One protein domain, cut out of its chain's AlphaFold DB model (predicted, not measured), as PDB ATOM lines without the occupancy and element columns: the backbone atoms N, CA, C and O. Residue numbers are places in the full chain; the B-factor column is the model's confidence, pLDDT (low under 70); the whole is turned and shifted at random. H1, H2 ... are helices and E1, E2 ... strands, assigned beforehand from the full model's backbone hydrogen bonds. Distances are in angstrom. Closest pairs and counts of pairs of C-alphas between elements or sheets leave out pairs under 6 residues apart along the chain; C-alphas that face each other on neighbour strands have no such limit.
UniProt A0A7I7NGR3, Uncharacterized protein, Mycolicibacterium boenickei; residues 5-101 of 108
ATOM      1  N   HIS A   5     123.644 158.119 156.622       90.19
ATOM      2  CA  HIS A   5     122.597 157.275 156.071       90.19
ATOM      3  C   HIS A   5     121.259 157.661 156.687       90.19
ATOM      4  O   HIS A   5     121.130 157.727 157.909       90.19
ATOM      5  N   ILE A   6     120.268 157.900 155.831       91.81
ATOM      6  CA  ILE A   6     118.887 158.126 156.243       91.81
ATOM      7  C   ILE A   6     118.073 156.915 155.799       91.81
ATOM      8  O   ILE A   6     118.012 156.610 154.608       91.81
ATOM      9  N   TYR A   7     117.464 156.223 156.757       92.50
ATOM     10  CA  TYR A   7     116.550 155.112 156.505       92.50
ATOM     11  C   TYR A   7     115.121 155.602 156.675       92.50
ATOM     12  O   TYR A   7     114.803 156.205 157.701       92.50
ATOM     13  N   VAL A   8     114.283 155.345 155.670       94.56
ATOM     14  CA  VAL A   8     112.927 155.887 155.579       94.56
ATOM     15  C   VAL A   8     111.924 154.753 155.427       94.56
ATOM     16  O   VAL A   8     112.089 153.910 154.548       94.56
ATOM     17  N   ASP A   9     110.880 154.769 156.252       93.50
ATOM     18  CA  ASP A   9     109.701 153.919 156.095       93.50
ATOM     19  C   ASP A   9     108.447 154.774 155.874       93.50
ATOM     20  O   ASP A   9     108.319 155.876 156.419       93.50
ATOM     21  N   GLU A  10     107.529 154.283 155.042       94.69
ATOM     22  CA  GLU A  10     106.335 155.018 154.626       94.69
ATOM     23  C   GLU A  10     105.071 154.203 154.927       94.69
ATOM     24  O   GLU A  10     104.874 153.106 154.406       94.69
ATOM     25  N   THR A  11     104.151 154.776 155.703       93.88
ATOM     26  CA  THR A  11     102.830 154.194 155.966       93.88
ATOM     27  C   THR A  11     101.729 155.126 155.465       93.88
ATOM     28  O   THR A  11     101.827 156.351 155.545       93.88
ATOM     29  N   LYS A  12     100.640 154.544 154.944       92.19
ATOM     30  CA  LYS A  12      99.512 155.270 154.334       92.19
ATOM     31  C   LYS A  12      98.204 154.983 155.084       92.19
ATOM     32  O   LYS A  12      97.382 154.210 154.585       92.19
ATOM     33  N   PRO A  13      97.997 155.539 156.293       86.06
ATOM     34  CA  PRO A  13      96.722 155.405 156.990       86.06
ATOM     35  C   PRO A  13      95.572 156.003 156.167       86.06
ATOM     36  O   PRO A  13      95.776 156.854 155.307       86.06
ATOM     37  N   ARG A  14      94.324 155.619 156.463       83.06
ATOM     38  CA  ARG A  14      93.137 156.060 155.696       83.06
ATOM     39  C   ARG A  14      93.010 157.582 155.511       83.06
ATOM     40  O   ARG A  14      92.416 158.023 154.533       83.06
ATOM     41  N   SER A  15      93.504 158.381 156.453       84.38
ATOM     42  CA  SER A  15      93.325 159.839 156.491       84.38
ATOM     43  C   SER A  15      94.626 160.641 156.423       84.38
ATOM     44  O   SER A  15      94.571 161.873 156.480       84.38
ATOM     45  N   SER A  16      95.779 159.984 156.314       89.88
ATOM     46  CA  SER A  16      97.081 160.644 156.386       89.88
ATOM     47  C   SER A  16      98.153 159.887 155.606       89.88
ATOM     48  O   SER A  16      97.925 158.818 155.047       89.88
ATOM     49  N   TYR A  17      99.335 160.481 155.548       94.81
ATOM     50  CA  TYR A  17     100.559 159.857 155.078       94.81
ATOM     51  C   TYR A  17     101.614 160.060 156.148       94.81
ATOM     52  O   TYR A  17     101.761 161.180 156.636       94.81
ATOM     53  N   VAL A  18     102.313 158.996 156.520       96.00
ATOM     54  CA  VAL A  18     103.335 159.024 157.564       96.00
ATOM     55  C   VAL A  18     104.647 158.567 156.954       96.00
ATOM     56  O   VAL A  18     104.711 157.508 156.332       96.00
ATOM     57  N   VAL A  19     105.683 159.375 157.130       96.75
ATOM     58  CA  VAL A  19     107.065 159.038 156.808       96.75
ATOM     59  C   VAL A  19     107.845 159.039 158.112       96.75
ATOM     60  O   VAL A  19     107.801 160.020 158.850       96.75
ATOM     61  N   VAL A  20     108.552 157.954 158.402       95.81
ATOM     62  CA  VAL A  20     109.434 157.841 159.567       95.81
ATOM     63  C   VAL A  20     110.865 157.776 159.063       95.81
ATOM     64  O   VAL A  20     111.161 156.974 158.182       95.81
ATOM     65  N   ALA A  21     111.749 158.615 159.602       95.81
ATOM     66  CA  ALA A  21     113.145 158.665 159.186       95.81
ATOM     67  C   ALA A  21     114.096 158.562 160.376       95.81
ATOM     68  O   ALA A  21     113.989 159.347 161.316       95.81
ATOM     69  N   SER A  22     115.058 157.646 160.299       93.62
ATOM     70  CA  SER A  22     116.186 157.568 161.235       93.62
ATOM     71  C   SER A  22     117.485 157.943 160.525       93.62
ATOM     72  O   SER A  22     117.666 157.617 159.348       93.62
ATOM     73  N   VAL A  23     118.374 158.657 161.220       91.00
ATOM     74  CA  VAL A  23     119.630 159.185 160.665       91.00
ATOM     75  C   VAL A  23     120.804 158.642 161.458       91.00
ATOM     76  O   VAL A  23     120.812 158.743 162.677       91.00
ATOM     77  N   HIS A  24     121.800 158.108 160.753       90.44
ATOM     78  CA  HIS A  24     122.937 157.415 161.358       90.44
ATOM     79  C   HIS A  24     124.249 157.827 160.690       90.44
ATOM     80  O   HIS A  24     124.290 158.048 159.470       90.44
ATOM     81  N   GLY A  25     125.328 157.911 161.472       88.06
ATOM     82  CA  GLY A  25     126.685 158.010 160.938       88.06
ATOM     83  C   GLY A  25     127.112 156.704 160.260       88.06
ATOM     84  O   GLY A  25     126.564 155.642 160.542       88.06
ATOM     85  N   ALA A  26     128.085 156.764 159.348       82.62
ATOM     86  CA  ALA A  26     128.555 155.579 158.620       82.62
ATOM     87  C   ALA A  26     129.003 154.427 159.547       82.62
ATOM     88  O   ALA A  26     128.649 153.275 159.291       82.62
ATOM     89  N   ASP A  27     129.704 154.744 160.638       81.00
ATOM     90  CA  ASP A  27     130.190 153.748 161.601       81.00
ATOM     91  C   ASP A  27     129.038 153.155 162.440       81.00
ATOM     92  O   ASP A  27     128.966 151.937 162.637       81.00
ATOM     93  N   ASP A  28     128.058 153.983 162.826       85.69
ATOM     94  CA  ASP A  28     126.868 153.559 163.583       85.69
ATOM     95  C   ASP A  28     126.017 152.554 162.795       85.69
ATOM     96  O   ASP A  28     125.462 151.598 163.344       85.69
ATOM     97  N   VAL A  29     125.941 152.725 161.472       90.12
ATOM     98  CA  VAL A  29     125.143 151.861 160.593       90.12
ATOM     99  C   VAL A  29     125.639 150.422 160.610       90.12
ATOM    100  O   VAL A  29     124.827 149.492 160.561       90.12
ATOM    101  N   GLN A  30     126.954 150.200 160.656       89.62
ATOM    102  CA  GLN A  30     127.488 148.842 160.687       89.62
ATOM    103  C   GLN A  30     127.131 148.143 162.003       89.62
ATOM    104  O   GLN A  30     126.693 146.990 161.964       89.62
ATOM    105  N   ALA A  31     127.262 148.842 163.132       90.56
ATOM    106  CA  ALA A  31     126.886 148.329 164.445       90.56
ATOM    107  C   ALA A  31     125.382 148.015 164.512       90.56
ATOM    108  O   ALA A  31     124.992 146.902 164.869       90.56
ATOM    109  N   LEU A  32     124.530 148.933 164.047       92.12
ATOM    110  CA  LEU A  32     123.083 148.732 164.056       92.12
ATOM    111  C   LEU A  32     122.649 147.564 163.157       92.12
ATOM    112  O   LEU A  32     121.781 146.775 163.527       92.12
ATOM    113  N   ARG A  33     123.297 147.371 161.998       91.62
ATOM    114  CA  ARG A  33     123.055 146.186 161.154       91.62
ATOM    115  C   ARG A  33     123.379 144.885 161.879       91.62
ATOM    116  O   ARG A  33     122.730 143.878 161.605       91.62
ATOM    117  N   GLN A  34     124.379 144.865 162.761       93.00
ATOM    118  CA  GLN A  34     124.680 143.677 163.558       93.00
ATOM    119  C   GLN A  34     123.597 143.415 164.606       93.00
ATOM    120  O   GLN A  34     123.186 142.265 164.734       93.00
ATOM    121  N   VAL A  35     123.092 144.455 165.282       93.69
ATOM    122  CA  VAL A  35     121.948 144.343 166.207       93.69
ATOM    123  C   VAL A  35     120.749 143.732 165.481       93.69
ATOM    124  O   VAL A  35     120.272 142.667 165.858       93.69
ATOM    125  N   VAL A  36     120.343 144.322 164.353       92.94
ATOM    126  CA  VAL A  36     119.202 143.836 163.556       92.94
ATOM    127  C   VAL A  36     119.406 142.397 163.067       92.94
ATOM    128  O   VAL A  36     118.468 141.606 163.074       92.94
ATOM    129  N   ARG A  37     120.626 142.023 162.660       94.31
ATOM    130  CA  ARG A  37     120.925 140.651 162.213       94.31
ATOM    131  C   ARG A  37     120.799 139.618 163.324       94.31
ATOM    132  O   ARG A  37     120.352 138.514 163.040       94.31
ATOM    133  N   ARG A  38     121.185 139.956 164.557       94.81
ATOM    134  CA  ARG A  38     121.051 139.053 165.715       94.81
ATOM    135  C   ARG A  38     119.594 138.779 166.068       94.81
ATOM    136  O   ARG A  38     119.302 137.736 166.636       94.81
ATOM    137  N   LEU A  39     118.698 139.686 165.688       95.00
ATOM    138  CA  LEU A  39     117.268 139.510 165.873       95.00
ATOM    139  C   LEU A  39     116.646 138.558 164.853       95.00
ATOM    140  O   LEU A  39     115.535 138.123 165.100       95.00
ATOM    141  N   LEU A  40     117.286 138.219 163.727       95.19
ATOM    142  CA  LEU A  40     116.690 137.334 162.716       95.19
ATOM    143  C   LEU A  40     116.608 135.882 163.213       95.19
ATOM    144  O   LEU A  40     117.596 135.328 163.694       95.19
ATOM    145  N   LEU A  41     115.452 135.234 163.037       92.75
ATOM    146  CA  LEU A  41     115.338 133.783 163.223       92.75
ATOM    147  C   LEU A  41     116.099 133.028 162.123       92.75
ATOM    148  O   LEU A  41     116.288 133.560 161.022       92.75
ATOM    149  N   PRO A  42     116.469 131.754 162.358       92.81
ATOM    150  CA  PRO A  42     116.995 130.891 161.308       92.81
ATOM    151  C   PRO A  42     116.110 130.918 160.051       92.81
ATOM    152  O   PRO A  42     114.903 130.695 160.117       92.81
ATOM    153  N   GLY A  43     116.713 131.226 158.901       92.12
ATOM    154  CA  GLY A  43     116.019 131.326 157.612       92.12
ATOM    155  C   GLY A  43     115.336 132.672 157.326       92.12
ATOM    156  O   GLY A  43     114.984 132.927 156.173       92.12
ATOM    157  N   GLN A  44     115.199 133.573 158.308       93.31
ATOM    158  CA  GLN A  44     114.710 134.929 158.048       93.31
ATOM    159  C   GLN A  44     115.789 135.767 157.353       93.31
ATOM    160  O   GLN A  44     116.919 135.892 157.821       93.31
ATOM    161  N   ARG A  45     115.418 136.395 156.232       92.25
ATOM    162  CA  ARG A  45     116.276 137.364 155.524       92.25
ATOM    163  C   ARG A  45     116.044 138.807 155.974       92.25
ATOM    164  O   ARG A  45     116.948 139.627 155.851       92.25
ATOM    165  N   TYR A  46     114.842 139.101 156.464       91.25
ATOM    166  CA  TYR A  46     114.388 140.430 156.870       91.25
ATOM    167  C   TYR A  46     113.479 140.317 158.098       91.25
ATOM    168  O   TYR A  46     112.776 139.317 158.245       91.25
ATOM    169  N   LEU A  47     113.468 141.352 158.944       90.75
ATOM    170  CA  LEU A  47     112.483 141.490 160.018       90.75
ATOM    171  C   LEU A  47     111.188 142.062 159.438       90.75
ATOM    172  O   LEU A  47     111.155 143.205 158.977       90.75
ATOM    173  N   HIS A  48     110.113 141.281 159.479       90.19
ATOM    174  CA  HIS A  48     108.785 141.719 159.062       90.19
ATOM    175  C   HIS A  48     107.881 141.817 160.285       90.19
ATOM    176  O   HIS A  48     107.180 140.869 160.607       90.19
ATOM    177  N   MET A  49     107.859 142.987 160.941       89.88
ATOM    178  CA  MET A  49     107.119 143.199 162.198       89.88
ATOM    179  C   MET A  49     105.677 142.672 162.169       89.88
ATOM    180  O   MET A  49     105.202 142.172 163.178       89.88
ATOM    181  N   LYS A  50     104.976 142.748 161.030       89.31
ATOM    182  CA  LYS A  50     103.597 142.249 160.889       89.31
ATOM    183  C   LYS A  50     103.448 140.733 161.111       89.31
ATOM    184  O   LYS A  50     102.386 140.311 161.556       89.31
ATOM    185  N   ASP A  51     104.491 139.958 160.813       91.38
ATOM    186  CA  ASP A  51     104.500 138.490 160.839       91.38
ATOM    187  C   ASP A  51     105.125 137.949 162.142       91.38
ATOM    188  O   ASP A  51     105.163 136.741 162.367       91.38
ATOM    189  N   GLU A  52     105.608 138.835 163.019       93.94
ATOM    190  CA  GLU A  52     106.194 138.476 164.311       93.94
ATOM    191  C   GLU A  52     105.118 138.311 165.397       93.94
ATOM    192  O   GLU A  52     104.090 138.996 165.402       93.94
ATOM    193  N   SER A  53     105.373 137.435 166.374       94.75
ATOM    194  CA  SER A  53     104.512 137.314 167.557       94.75
ATOM    195  C   SER A  53     104.583 138.573 168.429       94.75
ATOM    196  O   SER A  53     105.579 139.295 168.422       94.75
ATOM    197  N   GLU A  54     103.560 138.831 169.246       96.19
ATOM    198  CA  GLU A  54     103.541 140.010 170.129       96.19
ATOM    199  C   GLU A  54     104.736 140.065 171.094       96.19
ATOM    200  O   GLU A  54     105.306 141.133 171.312       96.19
ATOM    201  N   GLY A  55     105.158 138.922 171.647       97.00
ATOM    202  CA  GLY A  55     106.349 138.855 172.502       97.00
ATOM    203  C   GLY A  55     107.619 139.249 171.747       97.00
ATOM    204  O   GLY A  55     108.422 140.036 172.241       97.00
ATOM    205  N   ARG A  56     107.742 138.785 170.505       95.69
ATOM    206  CA  ARG A  56     108.897 139.045 169.650       95.69
ATOM    207  C   ARG A  56     108.935 140.476 169.119       95.69
ATOM    208  O   ARG A  56     109.999 141.079 169.076       95.69
ATOM    209  N   LYS A  57     107.779 141.073 168.814       96.69
ATOM    210  CA  LYS A  57     107.672 142.513 168.519       96.69
ATOM    211  C   LYS A  57     108.219 143.362 169.667       96.69
ATOM    212  O   LYS A  57     108.925 144.335 169.412       96.69
ATOM    213  N   ARG A  58     107.910 142.997 170.919       96.94
ATOM    214  CA  ARG A  58     108.418 143.705 172.108       96.94
ATOM    215  C   ARG A  58     109.925 143.551 172.268       96.94
ATOM    216  O   ARG A  58     110.585 144.546 172.529       96.94
ATOM    217  N   GLU A  59     110.456 142.346 172.076       96.56
ATOM    218  CA  GLU A  59     111.901 142.081 172.102       96.56
ATOM    219  C   GLU A  59     112.642 142.908 171.042       96.56
ATOM    220  O   GLU A  59     113.563 143.652 171.367       96.56
ATOM    221  N   ILE A  60     112.171 142.871 169.791       95.81
ATOM    222  CA  ILE A  60     112.740 143.661 168.692       95.81
ATOM    223  C   ILE A  60     112.710 145.158 169.022       95.81
ATOM    224  O   ILE A  60     113.706 145.854 168.833       95.81
ATOM    225  N   ALA A  61     111.580 145.668 169.521       94.62
ATOM    226  CA  ALA A  61     111.460 147.073 169.896       94.62
ATOM    227  C   ALA A  61     112.410 147.450 171.045       94.62
ATOM    228  O   ALA A  61     113.042 148.503 170.985       94.62
ATOM    229  N   ALA A  62     112.544 146.593 172.061       96.06
ATOM    230  CA  ALA A  62     113.441 146.818 173.190       96.06
ATOM    231  C   ALA A  62     114.908 146.901 172.746       96.06
ATOM    232  O   ALA A  62     115.621 147.806 173.169       96.06
ATOM    233  N   GLU A  63     115.338 146.023 171.841       96.06
ATOM    234  CA  GLU A  63     116.706 146.000 171.308       96.06
ATOM    235  C   GLU A  63     117.015 147.230 170.440       96.06
ATOM    236  O   GLU A  63     118.089 147.823 170.542       96.06
ATOM    237  N   ILE A  64     116.045 147.699 169.648       92.94
ATOM    238  CA  ILE A  64     116.178 148.952 168.884       92.94
ATOM    239  C   ILE A  64     116.290 150.167 169.823       92.94
ATOM    240  O   ILE A  64     117.101 151.062 169.575       92.94
ATOM    241  N   VAL A  65     115.511 150.198 170.912       94.19
ATOM    242  CA  VAL A  65     115.588 151.255 171.937       94.19
ATOM    243  C   VAL A  65     116.918 151.195 172.693       94.19
ATOM    244  O   VAL A  65     117.543 152.231 172.913       94.19
ATOM    245  N   ALA A  66     117.392 150.000 173.052       95.25
ATOM    246  CA  ALA A  66     118.685 149.806 173.703       95.25
ATOM    247  C   ALA A  66     119.846 150.292 172.820       95.25
ATOM    248  O   ALA A  66     120.780 150.910 173.325       95.25
ATOM    249  N   ALA A  67     119.736 150.122 171.499       92.44
ATOM    250  CA  ALA A  67     120.670 150.662 170.513       92.44
ATOM    251  C   ALA A  67     120.566 152.191 170.304       92.44
ATOM    252  O   ALA A  67     121.245 152.727 169.430       92.44
ATOM    253  N   GLN A  68     119.735 152.897 171.083       91.44
ATOM    254  CA  GLN A  68     119.567 154.358 171.060       91.44
ATOM    255  C   GLN A  68     119.155 154.920 169.689       91.44
ATOM    256  O   GLN A  68     119.459 156.064 169.348       91.44
ATOM    257  N   VAL A  69     118.429 154.132 168.891       91.50
ATOM    258  CA  VAL A  69     117.929 154.588 167.591       91.50
ATOM    259  C   VAL A  69     116.867 155.664 167.791       91.50
ATOM    260  O   VAL A  69     115.835 155.434 168.419       91.50
ATOM    261  N   GLN A  70     117.095 156.827 167.186       90.69
ATOM    262  CA  GLN A  70     116.120 157.910 167.119       90.69
ATOM    263  C   GLN A  70     115.519 158.012 165.718       90.69
ATOM    264  O   GLN A  70     116.191 157.780 164.708       90.69
ATOM    265  N   ALA A  71     114.243 158.386 165.657       93.19
ATOM    266  CA  ALA A  71     113.545 158.617 164.406       93.19
ATOM    267  C   ALA A  71     112.624 159.835 164.495       93.19
ATOM    268  O   ALA A  71     112.003 160.090 165.524       93.19
ATOM    269  N   ASN A  72     112.513 160.556 163.385       95.38
ATOM    270  CA  ASN A  72     111.591 161.668 163.212       95.38
ATOM    271  C   ASN A  72     110.371 161.204 162.422       95.38
ATOM    272  O   ASN A  72     110.507 160.478 161.434       95.38
ATOM    273  N   VAL A  73     109.190 161.645 162.847       95.44
ATOM    274  CA  VAL A  73     107.918 161.300 162.210       95.44
ATOM    275  C   VAL A  73     107.374 162.526 161.486       95.44
ATOM    276  O   VAL A  73     107.102 163.551 162.100       95.44
ATOM    277  N   TYR A  74     107.167 162.401 160.180       95.62
ATOM    278  CA  TYR A  74     106.573 163.430 159.334       95.62
ATOM    279  C   TYR A  74     105.191 162.972 158.895       95.62
ATOM    280  O   TYR A  74     105.046 161.911 158.284       95.62
ATOM    281  N   MET A  75     104.169 163.785 159.157       95.12
ATOM    282  CA  MET A  75     102.789 163.440 158.834       95.12
ATOM    283  C   MET A  75     102.133 164.493 157.942       95.12
ATOM    284  O   MET A  75     102.127 165.685 158.242       95.12
ATOM    285  N   ALA A  76     101.507 164.038 156.862       95.62
ATOM    286  CA  ALA A  76     100.720 164.865 155.961       95.62
ATOM    287  C   ALA A  76      99.249 164.428 155.991       95.62
ATOM    288  O   ALA A  76      98.903 163.310 155.611       95.62
ATOM    289  N   GLY A  77      98.373 165.319 156.462       91.25
ATOM    290  CA  GLY A  77      96.936 165.059 156.597       91.25
ATOM    291  C   GLY A  77      96.117 165.301 155.322       91.25
ATOM    292  O   GLY A  77      96.634 165.441 154.209       91.25
ATOM    293  N   LYS A  78      94.796 165.404 155.500       87.75
ATOM    294  CA  LYS A  78      93.805 165.553 154.416       87.75
ATOM    295  C   LYS A  78      93.869 166.874 153.638       87.75
ATOM    296  O   LYS A  78      93.198 166.980 152.619       87.75
ATOM    297  N   ARG A  79      94.669 167.858 154.075       90.25
ATOM    298  CA  ARG A  79      94.845 169.134 153.350       90.25
ATOM    299  C   ARG A  79      95.395 168.952 151.931       90.25
ATOM    300  O   ARG A  79      95.190 169.804 151.078       90.25
ATOM    301  N   TYR A  80      96.077 167.835 151.692       90.62
ATOM    302  CA  TYR A  80      96.569 167.429 150.380       90.62
ATOM    303  C   TYR A  80      95.610 166.423 149.750       90.62
ATOM    304  O   TYR A  80      95.072 165.557 150.449       90.62
ATOM    305  N   ARG A  81      95.401 166.526 148.437       87.81
ATOM    306  CA  ARG A  81      94.390 165.767 147.693       87.81
ATOM    307  C   ARG A  81      94.872 164.360 147.363       87.81
ATOM    308  O   ARG A  81      94.084 163.420 147.438       87.81
ATOM    309  N   THR A  82      96.159 164.193 147.060       92.94
ATOM    310  CA  THR A  82      96.725 162.900 146.639       92.94
ATOM    311  C   THR A  82      97.794 162.373 147.594       92.94
ATOM    312  O   THR A  82      98.439 163.120 148.327       92.94
ATOM    313  N   ASN A  83      98.030 161.057 147.569       92.31
ATOM    314  CA  ASN A  83      99.144 160.454 148.306       92.31
ATOM    315  C   ASN A  83     100.510 160.922 147.789       92.31
ATOM    316  O   ASN A  83     101.436 161.031 148.583       92.31
ATOM    317  N   ASN A  84     100.628 161.251 146.499       94.44
ATOM    318  CA  ASN A  84     101.866 161.785 145.931       94.44
ATOM    319  C   ASN A  84     102.177 163.180 146.489       94.44
ATOM    320  O   ASN A  84     103.311 163.428 146.886       94.44
ATOM    321  N   GLU A  85     101.175 164.057 146.601       95.31
ATOM    322  CA  GLU A  85     101.329 165.369 147.247       95.31
ATOM    323  C   GLU A  85     101.705 165.229 148.725       95.31
ATOM    324  O   GLU A  85     102.613 165.904 149.206       95.31
ATOM    325  N   ARG A  86     101.039 164.318 149.451       95.38
ATOM    326  CA  ARG A  86     101.362 164.045 150.859       95.38
ATOM    327  C   ARG A  86     102.798 163.549 151.021       95.38
ATOM    328  O   ARG A  86     103.522 164.063 151.868       95.38
ATOM    329  N   ARG A  87     103.214 162.598 150.179       95.38
ATOM    330  CA  ARG A  87     104.575 162.054 150.156       95.38
ATOM    331  C   ARG A  87     105.602 163.143 149.867       95.38
ATOM    332  O   ARG A  87     106.566 163.259 150.613       95.38
ATOM    333  N   ALA A  88     105.379 163.950 148.828       96.19
ATOM    334  CA  ALA A  88     106.266 165.057 148.478       96.19
ATOM    335  C   ALA A  88     106.460 166.001 149.669       96.19
ATOM    336  O   ALA A  88     107.588 166.320 150.019       96.19
ATOM    337  N   LYS A  89     105.381 166.345 150.378       96.44
ATOM    338  CA  LYS A  89     105.442 167.250 151.532       96.44
ATOM    339  C   LYS A  89     106.162 166.660 152.739       96.44
ATOM    340  O   LYS A  89     106.900 167.380 153.405       96.44
ATOM    341  N   CYS A  90     105.994 165.368 153.009       96.75
ATOM    342  CA  CYS A  90     106.784 164.686 154.034       96.75
ATOM    343  C   CYS A  90     108.276 164.633 153.665       96.75
ATOM    344  O   CYS A  90     109.117 164.875 154.525       96.75
ATOM    345  N   LEU A  91     108.612 164.351 152.400       95.25
ATOM    346  CA  LEU A  91     110.005 164.293 151.943       95.25
ATOM    347  C   LEU A  91     110.670 165.673 151.919       95.25
ATOM    348  O   LEU A  91     111.816 165.790 152.335       95.25
ATOM    349  N   GLU A  92     109.957 166.719 151.494       95.44
ATOM    350  CA  GLU A  92     110.421 168.109 151.576       95.44
ATOM    351  C   GLU A  92     110.759 168.489 153.025       95.44
ATOM    352  O   GLU A  92     111.847 168.998 153.288       95.44
ATOM    353  N   ALA A  93     109.864 168.184 153.974       95.06
ATOM    354  CA  ALA A  93     110.091 168.448 155.394       95.06
ATOM    355  C   ALA A  93     111.285 167.656 155.954       95.06
ATOM    356  O   ALA A  93     112.102 168.214 156.683       95.06
ATOM    357  N   LEU A  94     111.421 166.380 155.574       94.50
ATOM    358  CA  LEU A  94     112.549 165.528 155.956       94.50
ATOM    359  C   LEU A  94     113.878 166.099 155.463       94.50
ATOM    360  O   LEU A  94     114.831 166.210 156.235       94.50
ATOM    361  N   VAL A  95     113.946 166.464 154.182       92.81
ATOM    362  CA  VAL A  95     115.162 167.028 153.590       92.81
ATOM    363  C   VAL A  95     115.497 168.360 154.253       92.81
ATOM    364  O   VAL A  95     116.644 168.549 154.644       92.81
ATOM    365  N   ALA A  96     114.522 169.249 154.455       92.62
ATOM    366  CA  ALA A  96     114.742 170.537 155.113       92.62
ATOM    367  C   ALA A  96     115.248 170.385 156.559       92.62
ATOM    368  O   ALA A  96     116.205 171.058 156.956       92.62
ATOM    369  N   HIS A  97     114.659 169.461 157.326       90.50
ATOM    370  CA  HIS A  97     115.085 169.165 158.693       90.50
ATOM    371  C   HIS A  97     116.545 168.686 158.743       90.50
ATOM    372  O   HIS A  97     117.316 169.140 159.584       90.50
ATOM    373  N   HIS A  98     116.969 167.826 157.812       86.69
ATOM    374  CA  HIS A  98     118.325 167.261 157.826       86.69
ATOM    375  C   HIS A  98     119.372 168.063 157.035       86.69
ATOM    376  O   HIS A  98     120.570 167.878 157.262       86.69
ATOM    377  N   ALA A  99     118.952 168.977 156.156       84.75
ATOM    378  CA  ALA A  99     119.831 169.908 155.450       84.75
ATOM    379  C   ALA A  99     120.395 171.000 156.373       84.75
ATOM    380  O   ALA A  99     121.494 171.496 156.136       84.75
ATOM    381  N   SER A 100     119.680 171.338 157.451       67.75
ATOM    382  CA  SER A 100     120.014 172.453 158.350       67.75
ATOM    383  C   SER A 100     121.137 172.151 159.363       67.75
ATOM    384  O   SER A 100     121.441 172.980 160.214       67.75
ATOM    385  N   GLY A 101     121.801 170.989 159.277       57.69
ATOM    386  CA  GLY A 101     122.827 170.574 160.247       57.69
ATOM    387  C   GLY A 101     122.247 170.248 161.640       57.69
ATOM    388  O   GLY A 101     121.042 170.364 161.846       57.69
TER     389      GLY A 101
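Overview. This is residues 5 to 101 of the 108 residues of an uncharacterized protein of Mycolicibacterium boenickei (UniProt A0A7I7NGR3). A three-stranded sheet of E1, E2 and E3 has helix H3 packed over one face, while no helix covers the other face. E2 runs directly into H1 at one end of the sheet, and H1, H2 and the link between them make a second lobe, set off from the sheet and H3. The 97 printed residues hold three named strands and three named helices, in the order E1, E2, H1, H2, E3, H3; the sheet's order is E1, E2, E3, antiparallel throughout, and the class is mixed, helices and strands. The whole is loose, with a radius of gyration of the C-alphas of 15.6 A and spans of 43 by 33 by 20 A.

Arrangement. The inner strand E2, residues 17 to 25, has the edge strands E1, residues 5 to 11, and E3, residues 71 to 76, as its antiparallel neighbours. E1 and E2 form a hairpin with an angle of 163 degrees between their directions; N 7 and O 22 are 2.9 A apart, within hydrogen-bond range. E2 and E3 stand at 155 degrees, with N 74 and O 19 at 2.8 A, within hydrogen-bond range. H3, residues 83 to 99, is on the sheet at a height of 8.3 A over it, over E2 and E3. On the local plane its line and that of E3 stand at 30.2 degrees, only just slantwise to the strands. The closest C-alphas of E3 and H3 are those of Ala 76 and Arg 86, 5.2 A apart. H1, residues 26 to 38, only grazes the sheet, with its residues 26 to 32. H2, residues 54 to 66, is not on the sheet. H1 and H2 form a helical hairpin and only just touch, with 3 pairs of C-alphas within 8 A; the closest are those of Val 35 and Glu 63, 7.5 A apart. Their tilt is a shallow 26 degrees, opposite ways. H3 is apart from H1 and H2. Every O i to N i+4 pair is within hydrogen-bond range in H2 and H3; in H1, 7 of 9 are.

Along the chain. E2 measures 26.8 A from first to last C-alpha, E1 20.0 A and E3 16.6 A. H3 measures 23.8 A, H1 19.5 A and H2 18.4 A. C-alpha 5, where E1 begins, is at (122.597, 157.275, 156.071). C-alpha 25, the last of E2, is at (126.685, 158.010, 160.938), and C-alpha 99, the last of H3, is at (119.831, 169.908, 155.450).

Size, cuts and confidence. The two C-alphas farthest apart are those of Pro 42 and Arg 79, 44.9 A. The printed part has no cut. The link from H1 to H2, residues 39 to 53, is long. The mean pLDDT of the printed part is 92.0, and residues 100 to 101 are under 70.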